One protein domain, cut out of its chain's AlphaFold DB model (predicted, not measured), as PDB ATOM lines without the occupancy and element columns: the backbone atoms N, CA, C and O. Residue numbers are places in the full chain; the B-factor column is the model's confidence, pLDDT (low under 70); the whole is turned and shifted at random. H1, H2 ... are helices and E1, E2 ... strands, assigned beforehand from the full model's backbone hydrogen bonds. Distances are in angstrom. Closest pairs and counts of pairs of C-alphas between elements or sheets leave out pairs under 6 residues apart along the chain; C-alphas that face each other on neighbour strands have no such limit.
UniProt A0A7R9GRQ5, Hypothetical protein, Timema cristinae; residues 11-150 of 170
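This is residues 11 to 150 of the 170 residues of the protein "Hypothetical protein" of Timema cristinae (UniProt A0A7R9GRQ5). A small, strongly twisted sheet, E1 E2 E7 E4 E5, makes the middle of the domain, and two long two-stranded ribbons stand toward opposite ends of it, E3 with E6 and E8 with E9. H2 packs on E8 with its residues 17 to 22, H1 and H5 lie toward the same end, and the short H3 and H4 lie together near the E1 edge. The printed part has 140 residues, with the order H1 H2 H3 H4 E1 E2 E3 E4 E5 E6 E7 E8 H5 E9; the three sheets are antiparallel and the class is mixed, helices and strands. It is compact, with a radius of gyration of the C-alphas of 15.5 A, and spans 43 by 35 by 26 A.

Find C-alpha 55 at (152.622, 175.951, 315.881), where E1, residues 55 to 57, begins. The sheet continues with E2, 61 to 63, E7, 119 to 122, E4, 92 to 94, and E5, 100 to 102. Look next at E3, 82 to 87, 15.1 A long, and E6, 106 to 111, 16.2 A. E8, 125 to 130, is 16.3 A long; E9, 144 to 149, is 16.5 A and ends at C-alpha 149 (162.264, 164.722, 304.712). H1 is residues 11 to 15, H2 17 to 29 with 19.3 A, H3 38 to 41, H4 46 to 50 and H5 136 to 139.

Start at the hairpin E1 and E2, where N 57 and O 61 are 2.8 A apart. E2 and E7 have N 62 and O 120 at 2.8 A; E7 and E4 have N 121 and O 93 at 2.8 A; in the hairpin E4 and E5, N 101 and O 92 are 2.8 A apart. Residues 35 to 36 also pair with 56 to 57 of E1, antiparallel. In E3 and E6, N 85 and O 108 are 2.9 A apart; in E8 and E9, N 127 and O 147 are 2.8 A apart. The closest C-alphas of H2 and E8, Pro 18 and Met 129, are 5.7 A apart. H3 only grazes the five-stranded sheet, and touches H4 at Val 39 and Thr 48, 5.8 A. H1 and H5 only just touch, with 3 pairs of C-alphas within 8 A, the closest His 14 and Thr 136 at 6.8 A. In H1 every O i to N i+4 pair is within hydrogen-bond range, in H2 8 of 9; H4 has 0 of 1, with 1 of 2 O i to N i+3 pairs, and H3 and H5 are too short for an O i to N i+4 pair.

The C-alphas of Thr 71 and Lys 141, the two farthest apart, are 44.3 A apart. The printed part has no cut, and the long link is E2 to E3, residues 64 to 81. The mean pLDDT of the printed part is 75.4; look for values under 70 at residues 11 to 12, 15 to 16, 18 to 41 and 67 to 81.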
ATOM      1  N   ALA A  11     169.064 182.784 313.143       66.81
ATOM      2  CA  ALA A  11     169.701 182.290 311.920       66.81
ATOM      3  C   ALA A  11     168.781 181.355 311.115       66.81
ATOM      4  O   ALA A  11     168.761 181.420 309.885       66.81
ATOM      5  N   TRP A  12     167.965 180.546 311.800       69.19
ATOM      6  CA  TRP A  12     166.992 179.656 311.163       69.19
ATOM      7  C   TRP A  12     165.887 180.428 310.420       69.19
ATOM      8  O   TRP A  12     165.475 180.006 309.345       69.19
ATOM      9  N   LEU A  13     165.472 181.607 310.906       75.25
ATOM     10  CA  LEU A  13     164.511 182.465 310.195       75.25
ATOM     11  C   LEU A  13     165.088 182.952 308.864       75.25
ATOM     12  O   LEU A  13     164.386 182.980 307.855       75.25
ATOM     13  N   HIS A  14     166.374 183.315 308.847       70.19
ATOM     14  CA  HIS A  14     167.061 183.706 307.616       70.19
ATOM     15  C   HIS A  14     167.225 182.517 306.657       70.19
ATOM     16  O   HIS A  14     167.161 182.690 305.443       70.19
ATOM     17  N   GLN A  15     167.409 181.313 307.195       69.81
ATOM     18  CA  GLN A  15     167.561 180.083 306.420       69.81
ATOM     19  C   GLN A  15     166.248 179.650 305.748       69.81
ATOM     20  O   GLN A  15     166.257 179.174 304.610       69.81
ATOM     21  N   CYS A  16     165.124 179.910 306.419       69.62
ATOM     22  CA  CYS A  16     163.763 179.661 305.950       69.62
ATOM     23  C   CYS A  16     163.144 180.843 305.175       69.62
ATOM     24  O   CYS A  16     161.941 180.841 304.934       69.62
ATOM     25  N   LEU A  17     163.919 181.852 304.747       70.81
ATOM     26  CA  LEU A  17     163.383 182.952 303.921       70.81
ATOM     27  C   LEU A  17     162.683 182.485 302.631       70.81
ATOM     28  O   LEU A  17     161.659 183.070 302.283       70.81
ATOM     29  N   PRO A  18     163.166 181.452 301.910       63.59
ATOM     30  CA  PRO A  18     162.427 180.930 300.763       63.59
ATOM     31  C   PRO A  18     161.100 180.281 301.165       63.59
ATOM     32  O   PRO A  18     160.123 180.439 300.445       63.59
ATOM     33  N   LEU A  19     161.046 179.606 302.321       58.97
ATOM     34  CA  LEU A  19     159.823 179.006 302.867       58.97
ATOM     35  C   LEU A  19     158.801 180.084 303.255       58.97
ATOM     36  O   LEU A  19     157.629 179.984 302.912       58.97
ATOM     37  N   SER A  20     159.254 181.165 303.898       60.62
ATOM     38  CA  SER A  20     158.381 182.278 304.274       60.62
ATOM     39  C   SER A  20     157.763 182.956 303.053       60.62
ATOM     40  O   SER A  20     156.564 183.220 303.043       60.62
ATOM     41  N   TYR A  21     158.558 183.196 302.007       57.47
ATOM     42  CA  TYR A  21     158.076 183.753 300.747       57.47
ATOM     43  C   TYR A  21     157.150 182.772 300.019       57.47
ATOM     44  O   TYR A  21     156.092 183.177 299.538       57.47
ATOM     45  N   TYR A  22     157.512 181.484 299.999       57.62
ATOM     46  CA  TYR A  22     156.694 180.426 299.415       57.62
ATOM     47  C   TYR A  22     155.322 180.337 300.063       57.62
ATOM     48  O   TYR A  22     154.379 180.087 299.344       57.62
ATOM     49  N   GLU A  23     155.163 180.547 301.363       55.44
ATOM     50  CA  GLU A  23     153.835 180.445 301.974       55.44
ATOM     51  C   GLU A  23     152.981 181.702 301.812       55.44
ATOM     52  O   GLU A  23     151.753 181.615 301.784       55.44
ATOM     53  N   VAL A  24     153.603 182.878 301.680       57.19
ATOM     54  CA  VAL A  24     152.871 184.143 301.507       57.19
ATOM     55  C   VAL A  24     152.154 184.186 300.158       57.19
ATOM     56  O   VAL A  24     151.006 184.622 300.104       57.19
ATOM     57  N   VAL A  25     152.794 183.722 299.080       55.66
ATOM     58  CA  VAL A  25     152.234 183.836 297.720       55.66
ATOM     59  C   VAL A  25     150.971 182.968 297.519       55.66
ATOM     60  O   VAL A  25     149.937 183.495 297.108       55.66
ATOM     61  N   PRO A  26     150.947 181.677 297.890       51.53
ATOM     62  CA  PRO A  26     149.746 180.860 297.897       51.53
ATOM     63  C   PRO A  26     148.746 181.316 298.955       51.53
ATOM     64  O   PRO A  26     147.560 181.178 298.700       51.53
ATOM     65  N   CYS A  27     149.158 181.876 300.103       47.47
ATOM     66  CA  CYS A  27     148.218 182.442 301.083       47.47
ATOM     67  C   CYS A  27     147.409 183.616 300.499       47.47
ATOM     68  O   CYS A  27     146.268 183.831 300.914       47.47
ATOM     69  N   SER A  28     147.956 184.371 299.534       48.25
ATOM     70  CA  SER A  28     147.189 185.399 298.816       48.25
ATOM     71  C   SER A  28     146.233 184.842 297.755       48.25
ATOM     72  O   SER A  28     145.215 185.478 297.487       48.25
ATOM     73  N   ASP A  29     146.505 183.648 297.214       39.69
ATOM     74  CA  ASP A  29     145.755 183.060 296.090       39.69
ATOM     75  C   ASP A  29     144.918 181.810 296.462       39.69
ATOM     76  O   ASP A  29     144.100 181.336 295.671       39.69
ATOM     77  N   SER A  30     145.080 181.261 297.670       43.06
ATOM     78  CA  SER A  30     144.467 180.009 298.138       43.06
ATOM     79  C   SER A  30     144.425 179.900 299.677       43.06
ATOM     80  O   SER A  30     145.065 180.663 300.391       43.06
ATOM     81  N   PHE A  31     143.644 178.949 300.217       39.28
ATOM     82  CA  PHE A  31     143.371 178.754 301.660       39.28
ATOM     83  C   PHE A  31     144.562 178.199 302.486       39.28
ATOM     84  O   PHE A  31     144.355 177.519 303.494       39.28
ATOM     85  N   PHE A  32     145.806 178.446 302.074       47.97
ATOM     86  CA  PHE A  32     146.990 178.062 302.847       47.97
ATOM     87  C   PHE A  32     147.217 179.040 304.002       47.97
ATOM     88  O   PHE A  32     147.009 180.242 303.867       47.97
ATOM     89  N   THR A  33     147.608 178.521 305.165       52.75
ATOM     90  CA  THR A  33     147.845 179.321 306.373       52.75
ATOM     91  C   THR A  33     149.339 179.353 306.658       52.75
ATOM     92  O   THR A  33     149.948 178.297 306.783       52.75
ATOM     93  N   GLN A  34     149.914 180.551 306.773       53.06
ATOM     94  CA  GLN A  34     151.344 180.734 307.054       53.06
ATOM     95  C   GLN A  34     151.732 180.189 308.441       53.06
ATOM     96  O   GLN A  34     152.716 179.480 308.609       53.06
ATOM     97  N   PHE A  35     150.901 180.465 309.446       57.72
ATOM     98  CA  PHE A  35     151.012 179.867 310.774       57.72
ATOM     99  C   PHE A  35     149.762 179.033 311.029       57.72
ATOM    100  O   PHE A  35     148.697 179.561 311.349       57.72
ATOM    101  N   GLY A  36     149.880 177.731 310.788       58.50
ATOM    102  CA  GLY A  36     148.786 176.779 310.895       58.50
ATOM    103  C   GLY A  36     148.649 176.214 312.306       58.50
ATOM    104  O   GLY A  36     149.635 175.870 312.962       58.50
ATOM    105  N   SER A  37     147.404 176.050 312.760       61.06
ATOM    106  CA  SER A  37     147.124 175.213 313.932       61.06
ATOM    107  C   SER A  37     147.271 173.733 313.564       61.06
ATOM    108  O   SER A  37     146.883 173.313 312.470       61.06
ATOM    109  N   ARG A  38     147.767 172.906 314.490       58.16
ATOM    110  CA  ARG A  38     147.879 171.448 314.281       58.16
ATOM    111  C   ARG A  38     146.538 170.789 313.967       58.16
ATOM    112  O   ARG A  38     146.501 169.866 313.158       58.16
ATOM    113  N   VAL A  39     145.450 171.318 314.524       61.31
ATOM    114  CA  VAL A  39     144.067 170.875 314.276       61.31
ATOM    115  C   VAL A  39     143.717 170.889 312.787       61.31
ATOM    116  O   VAL A  39     142.993 170.019 312.311       61.31
ATOM    117  N   GLN A  40     144.259 171.844 312.029       59.47
ATOM    118  CA  GLN A  40     143.988 171.968 310.598       59.47
ATOM    119  C   GLN A  40     144.611 170.829 309.779       59.47
ATOM    120  O   GLN A  40     144.021 170.402 308.789       59.47
ATOM    121  N   LEU A  41     145.771 170.310 310.196       68.81
ATOM    122  CA  LEU A  41     146.452 169.204 309.512       68.81
ATOM    123  C   LEU A  41     146.130 167.829 310.101       68.81
ATOM    124  O   LEU A  41     146.197 166.830 309.387       68.81
ATOM    125  N   PHE A  42     145.774 167.775 311.383       74.62
ATOM    126  CA  PHE A  42     145.483 166.545 312.119       74.62
ATOM    127  C   PHE A  42     144.102 166.607 312.799       74.62
ATOM    128  O   PHE A  42     144.002 166.435 314.012       74.62
ATOM    129  N   PRO A  43     143.001 166.792 312.042       76.56
ATOM    130  CA  PRO A  43     141.659 166.958 312.614       76.56
ATOM    131  C   PRO A  43     141.101 165.685 313.267       76.56
ATOM    132  O   PRO A  43     140.083 165.725 313.947       76.56
ATOM    133  N   LEU A  44     141.723 164.528 313.027       79.88
ATOM    134  CA  LEU A  44     141.323 163.256 313.634       79.88
ATOM    135  C   LEU A  44     142.037 162.984 314.965       79.88
ATOM    136  O   LEU A  44     141.694 162.019 315.645       79.88
ATOM    137  N   ASP A  45     143.014 163.814 315.332       79.88
ATOM    138  CA  ASP A  45     143.788 163.666 316.556       79.88
ATOM    139  C   ASP A  45     143.327 164.692 317.597       79.88
ATOM    140  O   ASP A  45     143.751 165.850 317.600       79.88
ATOM    141  N   SER A  46     142.443 164.257 318.498       81.25
ATOM    142  CA  SER A  46     141.866 165.114 319.538       81.25
ATOM    143  C   SER A  46     142.900 165.664 320.520       81.25
ATOM    144  O   SER A  46     142.633 166.677 321.158       81.25
ATOM    145  N   LEU A  47     144.076 165.035 320.646       79.38
ATOM    146  CA  LEU A  47     145.142 165.525 321.525       79.38
ATOM    147  C   LEU A  47     145.749 166.832 321.007       79.38
ATOM    148  O   LEU A  47     146.301 167.604 321.783       79.38
ATOM    149  N   THR A  48     145.603 167.121 319.710       77.81
ATOM    150  CA  THR A  48     146.076 168.380 319.116       77.81
ATOM    151  C   THR A  48     145.205 169.587 319.461       77.81
ATOM    152  O   THR A  48     145.607 170.712 319.188       77.81
ATOM    153  N   TYR A  49     144.020 169.377 320.046       76.94
ATOM    154  CA  TYR A  49     143.035 170.443 320.263       76.94
ATOM    155  C   TYR A  49     143.362 171.302 321.486       76.94
ATOM    156  O   TYR A  49     142.954 172.458 321.548       76.94
ATOM    157  N   GLU A  50     144.073 170.729 322.455       74.31
ATOM    158  CA  GLU A  50     144.410 171.374 323.729       74.31
ATOM    159  C   GLU A  50     145.820 171.987 323.725       74.31
ATOM    160  O   GLU A  50     146.256 172.530 324.734       74.31
ATOM    161  N   ILE A  51     146.542 171.895 322.603       74.06
ATOM    162  CA  ILE A  51     147.927 172.353 322.477       74.06
ATOM    163  C   ILE A  51     147.940 173.710 321.776       74.06
ATOM    164  O   ILE A  51     147.668 173.801 320.580       74.06
ATOM    165  N   ASP A  52     148.280 174.753 322.525       72.88
ATOM    166  CA  ASP A  52     148.313 176.150 322.079       72.88
ATOM    167  C   ASP A  52     149.705 176.803 322.181       72.88
ATOM    168  O   ASP A  52     149.884 177.948 321.767       72.88
ATOM    169  N   TYR A  53     150.703 176.075 322.686       74.19
ATOM    170  CA  TYR A  53     152.066 176.570 322.914       74.19
ATOM    171  C   TYR A  53     153.051 176.276 321.775       74.19
ATOM    172  O   TYR A  53     154.201 176.694 321.840       74.19
ATOM    173  N   GLU A  54     152.634 175.577 320.723       81.06
ATOM    174  CA  GLU A  54     153.448 175.282 319.540       81.06
ATOM    175  C   GLU A  54     152.624 175.440 318.264       81.06
ATOM    176  O   GLU A  54     151.393 175.384 318.285       81.06
ATOM    177  N   PHE A  55     153.300 175.653 317.138       83.00
ATOM    178  CA  PHE A  55     152.622 175.951 315.881       83.00
ATOM    179  C   PHE A  55     153.387 175.420 314.675       83.00
ATOM    180  O   PHE A  55     154.598 175.199 314.720       83.00
ATOM    181  N   LEU A  56     152.658 175.210 313.579       84.00
ATOM    182  CA  LEU A  56     153.241 174.817 312.306       84.00
ATOM    183  C   LEU A  56     153.483 176.053 311.453       84.00
ATOM    184  O   LEU A  56     152.600 176.896 311.293       84.00
ATOM    185  N   TRP A  57     154.680 176.129 310.891       80.81
ATOM    186  CA  TRP A  57     154.965 176.973 309.753       80.81
ATOM    187  C   TRP A  57     154.543 176.197 308.494       80.81
ATOM    188  O   TRP A  57     155.104 175.136 308.187       80.81
ATOM    189  N   GLY A  58     153.452 176.656 307.871       79.75
ATOM    190  CA  GLY A  58     152.792 175.955 306.775       79.75
ATOM    191  C   GLY A  58     152.295 174.574 307.197       79.75
ATOM    192  O   GLY A  58     151.584 174.426 308.195       79.75
ATOM    193  N   SER A  59     152.662 173.547 306.425       81.50
ATOM    194  CA  SER A  59     152.319 172.146 306.713       81.50
ATOM    195  C   SER A  59     153.473 171.269 307.192       81.50
ATOM    196  O   SER A  59     153.243 170.111 307.572       81.50
ATOM    197  N   ASP A  60     154.689 171.815 307.181       87.94
ATOM    198  CA  ASP A  60     155.900 171.010 307.026       87.94
ATOM    199  C   ASP A  60     156.928 171.223 308.142       87.94
ATOM    200  O   ASP A  60     157.729 170.326 308.409       87.94
ATOM    201  N   LEU A  61     156.897 172.370 308.827       89.75
ATOM    202  CA  LEU A  61     157.840 172.710 309.891       89.75
ATOM    203  C   LEU A  61     157.091 172.992 311.197       89.75
ATOM    204  O   LEU A  61     156.346 173.959 311.297       89.75
ATOM    205  N   LEU A  62     157.298 172.164 312.217       90.81
ATOM    206  CA  LEU A  62     156.765 172.368 313.563       90.81
ATOM    207  C   LEU A  62     157.772 173.153 314.406       90.81
ATOM    208  O   LEU A  62     158.935 172.759 314.526       90.81
ATOM    209  N   ILE A  63     157.304 174.247 315.000       89.00
ATOM    210  CA  ILE A  63     158.087 175.131 315.861       89.00
ATOM    211  C   ILE A  63     157.604 174.943 317.295       89.00
ATOM    212  O   ILE A  63     156.435 175.193 317.601       89.00
ATOM    213  N   VAL A  64     158.519 174.529 318.174       86.81
ATOM    214  CA  VAL A  64     158.230 174.254 319.587       86.81
ATOM    215  C   VAL A  64     158.974 175.282 320.442       86.81
ATOM    216  O   VAL A  64     160.126 175.052 320.814       86.81
ATOM    217  N   PRO A  65     158.384 176.457 320.720       80.19
ATOM    218  CA  PRO A  65     159.048 177.474 321.522       80.19
ATOM    219  C   PRO A  65     159.213 177.005 322.973       80.19
ATOM    220  O   PRO A  65     158.334 176.371 323.557       80.19
ATOM    221  N   VAL A  66     160.345 177.359 323.585       72.38
ATOM    222  CA  VAL A  66     160.549 177.189 325.027       72.38
ATOM    223  C   VAL A  66     159.908 178.384 325.722       72.38
ATOM    224  O   VAL A  66     160.483 179.470 325.762       72.38
ATOM    225  N   LEU A  67     158.688 178.201 326.220       64.81
ATOM    226  CA  LEU A  67     157.988 179.221 326.995       64.81
ATOM    227  C   LEU A  67     158.378 179.083 328.470       64.81
ATOM    228  O   LEU A  67     158.104 178.064 329.104       64.81
ATOM    229  N   GLU A  68     159.039 180.102 329.014       56.03
ATOM    230  CA  GLU A  68     159.266 180.221 330.452       56.03
ATOM    231  C   GLU A  68     158.123 181.015 331.085       56.03
ATOM    232  O   GLU A  68     158.145 182.241 331.067       56.03
ATOM    233  N   GLU A  69     157.155 180.344 331.708       44.88
ATOM    234  CA  GLU A  69     156.300 180.991 332.706       44.88
ATOM    235  C   GLU A  69     156.105 180.062 333.909       44.88
ATOM    236  O   GLU A  69     155.892 178.861 333.764       44.88
ATOM    237  N   GLU A  70     156.193 180.621 335.124       46.50
ATOM    238  CA  GLU A  70     156.123 179.926 336.428       46.50
ATOM    239  C   GLU A  70     154.797 179.181 336.695       46.50
ATOM    240  O   GLU A  70     154.540 178.712 337.804       46.50
ATOM    241  N   THR A  71     153.944 179.036 335.689       38.00
ATOM    242  CA  THR A  71     152.629 178.439 335.823       38.00
ATOM    243  C   THR A  71     152.249 177.776 334.508       38.00
ATOM    244  O   THR A  71     152.114 178.447 333.496       38.00
ATOM    245  N   THR A  72     151.968 176.471 334.584       37.50
ATOM    246  CA  THR A  72     151.106 175.730 333.645       37.50
ATOM    247  C   THR A  72     151.821 175.079 332.449       37.50
ATOM    248  O   THR A  72     151.941 175.630 331.368       37.50
ATOM    249  N   PHE A  73     152.226 173.824 332.680       41.56
ATOM    250  CA  PHE A  73     152.381 172.740 331.695       41.56
ATOM    251  C   PHE A  73     153.236 172.994 330.446       41.56
ATOM    252  O   PHE A  73     152.911 172.535 329.361       41.56
ATOM    253  N   VAL A  74     154.429 173.541 330.638       44.38
ATOM    254  CA  VAL A  74     155.613 173.034 329.936       44.38
ATOM    255  C   VAL A  74     156.596 172.642 331.033       44.38
ATOM    256  O   VAL A  74     156.780 173.395 331.988       44.38
ATOM    257  N   LEU A  75     157.176 171.437 330.989       44.53
ATOM    258  CA  LEU A  75     158.151 170.979 331.992       44.53
ATOM    259  C   LEU A  75     159.500 171.703 331.822       44.53
ATOM    260  O   LEU A  75     160.539 171.072 331.667       44.53
ATOM    261  N   CYS A  76     159.488 173.030 331.856       45.03
ATOM    262  CA  CYS A  76     160.666 173.865 331.777       45.03
ATOM    263  C   CYS A  76     160.851 174.566 333.129       45.03
ATOM    264  O   CYS A  76     160.167 175.532 333.454       45.03
ATOM    265  N   SER A  77     161.759 174.048 333.963       44.72
ATOM    266  CA  SER A  77     162.279 174.816 335.105       44.72
ATOM    267  C   SER A  77     163.152 175.968 334.584       44.72
ATOM    268  O   SER A  77     163.541 175.938 333.426       44.72
ATOM    269  N   LYS A  78     163.510 176.943 335.427       43.88
ATOM    270  CA  LYS A  78     164.268 178.190 335.134       43.88
ATOM    271  C   LYS A  78     165.701 178.025 334.555       43.88
ATOM    272  O   LYS A  78     166.567 178.870 334.755       43.88
ATOM    273  N   ASN A  79     165.984 176.879 333.945       51.72
ATOM    274  CA  ASN A  79     167.214 176.480 333.271       51.72
ATOM    275  C   ASN A  79     166.921 175.289 332.326       51.72
ATOM    276  O   ASN A  79     167.647 174.289 332.309       51.72
ATOM    277  N   ALA A  80     165.756 175.313 331.673       55.47
ATOM    278  CA  ALA A  80     165.238 174.179 330.930       55.47
ATOM    279  C   ALA A  80     166.109 173.922 329.708       55.47
ATOM    280  O   ALA A  80     166.159 174.716 328.784       55.47
ATOM    281  N   THR A  81     166.798 172.786 329.725       65.31
ATOM    282  CA  THR A  81     167.532 172.260 328.568       65.31
ATOM    283  C   THR A  81     166.670 171.310 327.746       65.31
ATOM    284  O   THR A  81     167.165 170.676 326.814       65.31
ATOM    285  N   GLN A  82     165.402 171.141 328.129       74.31
ATOM    286  CA  GLN A  82     164.495 170.152 327.574       74.31
ATOM    287  C   GLN A  82     163.063 170.681 327.556       74.31
ATOM    288  O   GLN A  82     162.640 171.317 328.517       74.31
ATOM    289  N   VAL A  83     162.321 170.362 326.498       80.12
ATOM    290  CA  VAL A  83     160.892 170.658 326.352       80.12
ATOM    291  C   VAL A  83     160.139 169.367 326.054       80.12
ATOM    292  O   VAL A  83     160.586 168.556 325.246       80.12
ATOM    293  N   SER A  84     159.009 169.146 326.725       82.81
ATOM    294  CA  SER A  84     158.126 168.018 326.425       82.81
ATOM    295  C   SER A  84     157.000 168.497 325.521       82.81
ATOM    296  O   SER A  84     156.310 169.443 325.884       82.81
ATOM    297  N   THR A  85     156.796 167.827 324.392       86.00
ATOM    298  CA  THR A  85     155.693 168.119 323.472       86.00
ATOM    299  C   THR A  85     155.075 166.842 322.908       86.00
ATOM    300  O   THR A  85     155.735 165.808 322.817       86.00
ATOM    301  N   TYR A  86     153.805 166.912 322.524       86.88
ATOM    302  CA  TYR A  86     153.108 165.854 321.808       86.88
ATOM    303  C   TYR A  86     153.354 165.976 320.305       86.88
ATOM    304  O   TYR A  86     153.029 167.000 319.718       86.88
ATOM    305  N   LEU A  87     153.807 164.919 319.638       90.31
ATOM    306  CA  LEU A  87     153.929 164.895 318.180       90.31
ATOM    307  C   LEU A  87     152.768 164.116 317.562       90.31
ATOM    308  O   LEU A  87     152.520 162.981 317.967       90.31
ATOM    309  N   PRO A  88     152.046 164.674 316.571       89.56
ATOM    310  CA  PRO A  88     150.918 163.984 315.959       89.56
ATOM    311  C   PRO A  88     151.435 162.904 315.003       89.56
ATOM    312  O   PRO A  88     152.616 162.896 314.648       89.56
ATOM    313  N   GLN A  89     150.553 162.004 314.568       90.69
ATOM    314  CA  GLN A  89     150.906 160.856 313.726       90.69
ATOM    315  C   GLN A  89     151.580 161.272 312.400       90.69
ATOM    316  O   GLN A  89     150.910 161.637 311.436       90.69
ATOM    317  N   SER A  90     152.912 161.211 312.358       90.94
ATOM    318  CA  SER A  90     153.773 161.490 311.203       90.94
ATOM    319  C   SER A  90     155.221 161.159 311.573       90.94
ATOM    320  O   SER A  90     155.574 161.158 312.751       90.94
ATOM    321  N   LEU A  91     156.095 160.950 310.587       95.12
ATOM    322  CA  LEU A  91     157.534 161.011 310.852       95.12
ATOM    323  C   LEU A  91     157.928 162.457 311.167       95.12
ATOM    324  O   LEU A  91     157.461 163.382 310.496       95.12
ATOM    325  N   TRP A  92     158.784 162.632 312.169       95.31
ATOM    326  CA  TRP A  92     159.319 163.924 312.587       95.31
ATOM    327  C   TRP A  92     160.837 163.859 312.635       95.31
ATOM    328  O   TRP A  92     161.405 163.009 313.325       95.31
ATOM    329  N   TYR A  93     161.484 164.760 311.908       95.69
ATOM    330  CA  TYR A  93     162.934 164.860 311.803       95.69
ATOM    331  C   TYR A  93     163.419 166.129 312.485       95.69
ATOM    332  O   TYR A  93     162.823 167.187 312.318       95.69
ATOM    333  N   ASP A  94     164.513 166.045 313.227       93.62
ATOM    334  CA  ASP A  94     165.159 167.218 313.803       93.62
ATOM    335  C   ASP A  94     165.760 168.082 312.687       93.62
ATOM    336  O   ASP A  94     166.530 167.592 311.861       93.62
ATOM    337  N   PHE A  95     165.409 169.368 312.653       91.75
ATOM    338  CA  PHE A  95     165.839 170.286 311.595       91.75
ATOM    339  C   PHE A  95     167.367 170.433 311.520       91.75
ATOM    340  O   PHE A  95     167.933 170.527 310.432       91.75
ATOM    341  N   TYR A  96     168.050 170.429 312.666       89.62
ATOM    342  CA  TYR A  96     169.482 170.719 312.748       89.62
ATOM    343  C   TYR A  96     170.352 169.500 312.432       89.62
ATOM    344  O   TYR A  96     171.371 169.607 311.753       89.62
ATOM    345  N   THR A  97     169.962 168.335 312.938       90.94
ATOM    346  CA  THR A  97     170.720 167.081 312.838       90.94
ATOM    347  C   THR A  97     170.204 166.166 311.733       90.94
ATOM    348  O   THR A  97     170.879 165.197 311.386       90.94
ATOM    349  N   SER A  98     169.017 166.450 311.182       92.00
ATOM    350  CA  SER A  98     168.286 165.581 310.247       92.00
ATOM    351  C   SER A  98     167.984 164.181 310.803       92.00
ATOM    352  O   SER A  98     167.643 163.265 310.053       92.00
ATOM    353  N   ALA A  99     168.117 163.983 312.119       93.88
ATOM    354  CA  ALA A  99     167.846 162.710 312.766       93.88
ATOM    355  C   ALA A  99     166.337 162.488 312.921       93.88
ATOM    356  O   ALA A  99     165.586 163.423 313.193       93.88
ATOM    357  N   LEU A 100     165.886 161.239 312.789       95.12
ATOM    358  CA  LEU A 100     164.506 160.882 313.107       95.12
ATOM    359  C   LEU A 100     164.285 161.011 314.622       95.12
ATOM    360  O   LEU A 100     164.951 160.329 315.400       95.12
ATOM    361  N   VAL A 101     163.333 161.854 315.015       94.50
ATOM    362  CA  VAL A 101     162.965 162.103 316.415       94.50
ATOM    363  C   VAL A 101     161.847 161.171 316.857       94.50
ATOM    364  O   VAL A 101     161.933 160.566 317.921       94.50
ATOM    365  N   SER A 102     160.798 161.037 316.044       94.50
ATOM    366  CA  SER A 102     159.619 160.237 316.384       94.50
ATOM    367  C   SER A 102     158.838 159.825 315.139       94.50
ATOM    368  O   SER A 102     158.977 160.413 314.065       94.50
ATOM    369  N   ARG A 103     158.009 158.791 315.305       93.62
ATOM    370  CA  ARG A 103     157.001 158.349 314.329       93.62
ATOM    371  C   ARG A 103     155.608 158.938 314.601       93.62
ATOM    372  O   ARG A 103     154.658 158.598 313.897       93.62
ATOM    373  N   GLY A 104     155.499 159.821 315.594       91.75
ATOM    374  CA  GLY A 104     154.273 160.513 315.966       91.75
ATOM    375  C   GLY A 104     153.322 159.671 316.816       91.75
ATOM    376  O   GLY A 104     153.555 158.489 317.064       91.75
ATOM    377  N   GLY A 105     152.243 160.311 317.267       88.94
ATOM    378  CA  GLY A 105     151.243 159.720 318.159       88.94
ATOM    379  C   GLY A 105     151.705 159.613 319.616       88.94
ATOM    380  O   GLY A 105     151.138 158.837 320.384       88.94
ATOM    381  N   GLU A 106     152.746 160.354 320.007       89.88
ATOM    382  CA  GLU A 106     153.382 160.229 321.319       89.88
ATOM    383  C   GLU A 106     153.921 161.561 321.852       89.88
ATOM    384  O   GLU A 106     154.166 162.506 321.103       89.88
ATOM    385  N   ASN A 107     154.125 161.624 323.170       87.75
ATOM    386  CA  ASN A 107     154.861 162.713 323.807       87.75
ATOM    387  C   ASN A 107     156.362 162.440 323.735       87.75
ATOM    388  O   ASN A 107     156.820 161.375 324.149       87.75
ATOM    389  N   VAL A 108     157.122 163.428 323.279       88.38
ATOM    390  CA  VAL A 108     158.581 163.386 323.202       88.38
ATOM    391  C   VAL A 108     159.196 164.484 324.050       88.38
ATOM    392  O   VAL A 108     158.596 165.534 324.277       88.38
ATOM    393  N   THR A 109     160.428 164.254 324.490       87.00
ATOM    394  CA  THR A 109     161.247 165.272 325.146       87.00
ATOM    395  C   THR A 109     162.362 165.693 324.199       87.00
ATOM    396  O   THR A 109     163.229 164.888 323.863       87.00
ATOM    397  N   LEU A 110     162.324 166.946 323.754       85.25
ATOM    398  CA  LEU A 110     163.316 167.547 322.868       85.25
ATOM    399  C   LEU A 110     164.368 168.279 323.694       85.25
ATOM    400  O   LEU A 110     164.055 168.841 324.741       85.25
ATOM    401  N   ILE A 111     165.607 168.296 323.209       82.69
ATOM    402  CA  ILE A 111     166.679 169.096 323.802       82.69
ATOM    403  C   ILE A 111     166.522 170.528 323.291       82.69
ATOM    404  O   ILE A 111     166.521 170.761 322.087       82.69
ATOM    405  N   ALA A 112     166.396 171.474 324.213       79.38
ATOM    406  CA  ALA A 112     166.176 172.884 323.929       79.38
ATOM    407  C   ALA A 112     167.114 173.735 324.800       79.38
ATOM    408  O   ALA A 112     166.733 174.161 325.887       79.38
ATOM    409  N   PRO A 113     168.388 173.904 324.404       76.56
ATOM    410  CA  PRO A 113     169.293 174.850 325.048       76.56
ATOM    411  C   PRO A 113     168.723 176.275 324.976       76.56
ATOM    412  O   PRO A 113     167.971 176.585 324.057       76.56
ATOM    413  N   LEU A 114     169.147 177.162 325.883       70.38
ATOM    414  CA  LEU A 114     168.727 178.578 325.935       70.38
ATOM    415  C   LEU A 114     168.842 179.309 324.581       70.38
ATOM    416  O   LEU A 114     168.105 180.245 324.288       70.38
ATOM    417  N   ASP A 115     169.777 178.863 323.753       73.44
ATOM    418  CA  ASP A 115     170.180 179.469 322.494       73.44
ATOM    419  C   ASP A 115     169.442 178.893 321.273       73.44
ATOM    420  O   ASP A 115     169.704 179.313 320.144       73.44
ATOM    421  N   THR A 116     168.611 177.860 321.441       74.69
ATOM    422  CA  THR A 116     168.074 177.080 320.317       74.69
ATOM    423  C   THR A 116     166.626 176.687 320.553       74.69
ATOM    424  O   THR A 116     166.281 176.050 321.544       74.69
ATOM    425  N   ILE A 117     165.785 177.027 319.581       84.56
ATOM    426  CA  ILE A 117     164.382 176.626 319.548       84.56
ATOM    427  C   ILE A 117     164.302 175.280 318.823       84.56
ATOM    428  O   ILE A 117     164.815 175.178 317.710       84.56
ATOM    429  N   PRO A 118     163.682 174.244 319.405       88.31
ATOM    430  CA  PRO A 118     163.457 172.994 318.696       88.31
ATOM    431  C   PRO A 118     162.573 173.188 317.461       88.31
ATOM    432  O   PRO A 118     161.478 173.752 317.525       88.31
ATOM    433  N   LEU A 119     163.072 172.682 316.336       91.56
ATOM    434  CA  LEU A 119     162.426 172.728 315.032       91.56
ATOM    435  C   LEU A 119     162.345 171.307 314.481       91.56
ATOM    436  O   LEU A 119     163.365 170.617 314.393       91.56
ATOM    437  N   LEU A 120     161.146 170.876 314.094       93.62
ATOM    438  CA  LEU A 120     160.918 169.539 313.555       93.62
ATOM    439  C   LEU A 120     160.327 169.608 312.151       93.62
ATOM    440  O   LEU A 120     159.317 170.264 311.921       93.62
ATOM    441  N   VAL A 121     160.934 168.885 311.218       94.69
ATOM    442  CA  VAL A 121     160.462 168.750 309.841       94.69
ATOM    443  C   VAL A 121     159.584 167.514 309.733       94.69
ATOM    444  O   VAL A 121     159.963 166.415 310.150       94.69
ATOM    445  N   ARG A 122     158.401 167.686 309.160       94.50
ATOM    446  CA  ARG A 122     157.447 166.611 308.924       94.50
ATOM    447  C   ARG A 122     157.912 165.733 307.761       94.50
ATOM    448  O   ARG A 122     158.251 166.235 306.693       94.50
ATOM    449  N   GLY A 123     157.886 164.415 307.933       94.31
ATOM    450  CA  GLY A 123     158.105 163.471 306.838       94.31
ATOM    451  C   GLY A 123     157.066 163.635 305.728       94.31
ATOM    452  O   GLY A 123     155.887 163.864 305.995       94.31
ATOM    453  N   GLY A 124     157.520 163.514 304.487       93.00
ATOM    454  CA  GLY A 124     156.737 163.787 303.286       93.00
ATOM    455  C   GLY A 124     156.951 165.185 302.707       93.00
ATOM    456  O   GLY A 124     156.392 165.463 301.649       93.00
ATOM    457  N   SER A 125     157.763 166.037 303.341       92.38
ATOM    458  CA  SER A 125     157.976 167.429 302.924       92.38
ATOM    459  C   SER A 125     159.353 167.679 302.298       92.38
ATOM    460  O   SER A 125     160.352 167.041 302.645       92.38
ATOM    461  N   ILE A 126     159.416 168.626 301.361       92.56
ATOM    462  CA  ILE A 126     160.658 169.189 300.827       92.56
ATOM    463  C   ILE A 126     160.660 170.689 301.102       92.56
ATOM    464  O   ILE A 126     159.896 171.433 300.495       92.56
ATOM    465  N   LEU A 127     161.561 171.133 301.977       89.94
ATOM    466  CA  LEU A 127     161.701 172.536 302.346       89.94
ATOM    467  C   LEU A 127     162.748 173.230 301.461       89.94
ATOM    468  O   LEU A 127     163.921 172.830 301.488       89.94
ATOM    469  N   PRO A 128     162.383 174.281 300.705       88.00
ATOM    470  CA  PRO A 128     163.361 175.144 300.066       88.00
ATOM    471  C   PRO A 128     164.029 176.049 301.101       88.00
ATOM    472  O   PRO A 128     163.372 176.774 301.847       88.00
ATOM    473  N   MET A 129     165.357 176.034 301.125       86.00
ATOM    474  CA  MET A 129     166.155 176.797 302.073       86.00
ATOM    475  C   MET A 129     167.295 177.535 301.384       86.00
ATOM    476  O   MET A 129     167.719 177.196 300.278       86.00
ATOM    477  N   GLN A 130     167.802 178.566 302.053       84.25
ATOM    478  CA  GLN A 130     168.914 179.374 301.564       84.25
ATOM    479  C   GLN A 130     169.959 179.538 302.663       84.25
ATOM    480  O   GLN A 130     169.609 179.614 303.837       84.25
ATOM    481  N   GLU A 131     171.250 179.535 302.327       83.56
ATOM    482  CA  GLU A 131     172.285 179.662 303.363       83.56
ATOM    483  C   GLU A 131     172.162 181.028 304.063       83.56
ATOM    484  O   GLU A 131     172.191 182.060 303.382       83.56
ATOM    485  N   PRO A 132     172.027 181.078 305.399       82.50
ATOM    486  CA  PRO A 132     171.756 182.324 306.101       82.50
ATOM    487  C   PRO A 132     172.966 183.268 306.068       82.50
ATOM    488  O   PRO A 132     174.122 182.852 306.146       82.50
ATOM    489  N   SER A 133     172.696 184.569 305.992       81.25
ATOM    490  CA  SER A 133     173.687 185.638 306.142       81.25
ATOM    491  C   SER A 133     173.205 186.694 307.141       81.25
ATOM    492  O   SER A 133     172.104 186.606 307.689       81.25
ATOM    493  N   ALA A 134     174.029 187.715 307.380       78.50
ATOM    494  CA  ALA A 134     173.743 188.777 308.345       78.50
ATOM    495  C   ALA A 134     172.494 189.608 307.989       78.50
ATOM    496  O   ALA A 134     171.875 190.195 308.870       78.50
ATOM    497  N   THR A 135     172.119 189.673 306.708       77.06
ATOM    498  CA  THR A 135     170.938 190.408 306.233       77.06
ATOM    499  C   THR A 135     170.215 189.638 305.133       77.06
ATOM    500  O   THR A 135     170.836 188.875 304.392       77.06
ATOM    501  N   THR A 136     168.914 189.887 304.968       72.31
ATOM    502  CA  THR A 136     168.084 189.269 303.919       72.31
ATOM    503  C   THR A 136     168.625 189.542 302.509       72.31
ATOM    504  O   THR A 136     168.658 188.638 301.676       72.31
ATOM    505  N   THR A 137     169.140 190.748 302.243       75.88
ATOM    506  CA  THR A 137     169.764 191.121 300.959       75.88
ATOM    507  C   THR A 137     171.003 190.286 300.634       75.88
ATOM    508  O   THR A 137     171.276 190.018 299.463       75.88
ATOM    509  N   LEU A 138     171.779 189.903 301.653       79.06
ATOM    510  CA  LEU A 138     172.938 189.031 301.481       79.06
ATOM    511  C   LEU A 138     172.508 187.572 301.356       79.06
ATOM    512  O   LEU A 138     172.978 186.896 300.447       79.06
ATOM    513  N   THR A 139     171.565 187.124 302.189       80.06
ATOM    514  CA  THR A 139     171.019 185.764 302.126       80.06
ATOM    515  C   THR A 139     170.467 185.451 300.738       80.06
ATOM    516  O   THR A 139     170.837 184.426 300.184       80.06
ATOM    517  N   ARG A 140     169.712 186.369 300.105       77.94
ATOM    518  CA  ARG A 140     169.148 186.186 298.748       77.94
ATOM    519  C   ARG A 140     170.185 185.899 297.654       77.94
ATOM    520  O   ARG A 140     169.808 185.412 296.592       77.94
ATOM    521  N   LYS A 141     171.465 186.210 297.882       82.81
ATOM    522  CA  LYS A 141     172.566 185.952 296.938       82.81
ATOM    523  C   LYS A 141     173.256 184.607 297.162       82.81
ATOM    524  O   LYS A 141     174.068 184.214 296.329       82.81
ATOM    525  N   ASN A 142     172.968 183.938 298.274       86.38
ATOM    526  CA  ASN A 142     173.562 182.654 298.606       86.38
ATOM    527  C   ASN A 142     172.867 181.505 297.871       86.38
ATOM    528  O   ASN A 142     171.785 181.667 297.298       86.38
ATOM    529  N   ASN A 143     173.494 180.331 297.912       87.25
ATOM    530  CA  ASN A 143     172.973 179.139 297.262       87.25
ATOM    531  C   ASN A 143     171.644 178.704 297.888       87.25
ATOM    532  O   ASN A 143     171.486 178.668 299.112       87.25
ATOM    533  N   LEU A 144     170.708 178.340 297.015       86.50
ATOM    534  CA  LEU A 144     169.503 177.612 297.380       86.50
ATOM    535  C   LEU A 144     169.824 176.129 297.515       86.50
ATOM    536  O   LEU A 144     170.594 175.574 296.728       86.50
ATOM    537  N   TYR A 145     169.187 175.482 298.478       89.25
ATOM    538  CA  TYR A 145     169.236 174.041 298.656       89.25
ATOM    539  C   TYR A 145     167.886 173.531 299.162       89.25
ATOM    540  O   TYR A 145     167.048 174.296 299.634       89.25
ATOM    541  N   LEU A 146     167.658 172.228 299.013       90.38
ATOM    542  CA  LEU A 146     166.412 171.578 299.402       90.38
ATOM    543  C   LEU A 146     166.689 170.614 300.551       90.38
ATOM    544  O   LEU A 146     167.591 169.781 300.448       90.38
ATOM    545  N   LEU A 147     165.897 170.702 301.616       91.06
ATOM    546  CA  LEU A 147     165.863 169.694 302.672       91.06
ATOM    547  C   LEU A 147     164.661 168.786 302.441       91.06
ATOM    548  O   LEU A 147     163.523 169.199 302.635       91.06
ATOM    549  N   ALA A 148     164.921 167.554 302.009       93.19
ATOM    550  CA  ALA A 148     163.890 166.553 301.770       93.19
ATOM    551  C   ALA A 148     163.770 165.607 302.971       93.19
ATOM    552  O   ALA A 148     164.686 164.831 303.249       93.19
ATOM    553  N   ALA A 149     162.630 165.651 303.654       94.38
ATOM    554  CA  ALA A 149     162.264 164.722 304.712       94.38
ATOM    555  C   ALA A 149     161.329 163.658 304.133       94.38
ATOM    556  O   ALA A 149     160.170 163.929 303.834       94.38
ATOM    557  N   ALA A 150     161.831 162.439 303.948       94.44
ATOM    558  CA  ALA A 150     161.032 161.344 303.405       94.44
ATOM    559  C   ALA A 150     159.934 160.889 304.384       94.44
ATOM    560  O   ALA A 150     160.115 160.924 305.599       94.44
TER     561      ALA A 150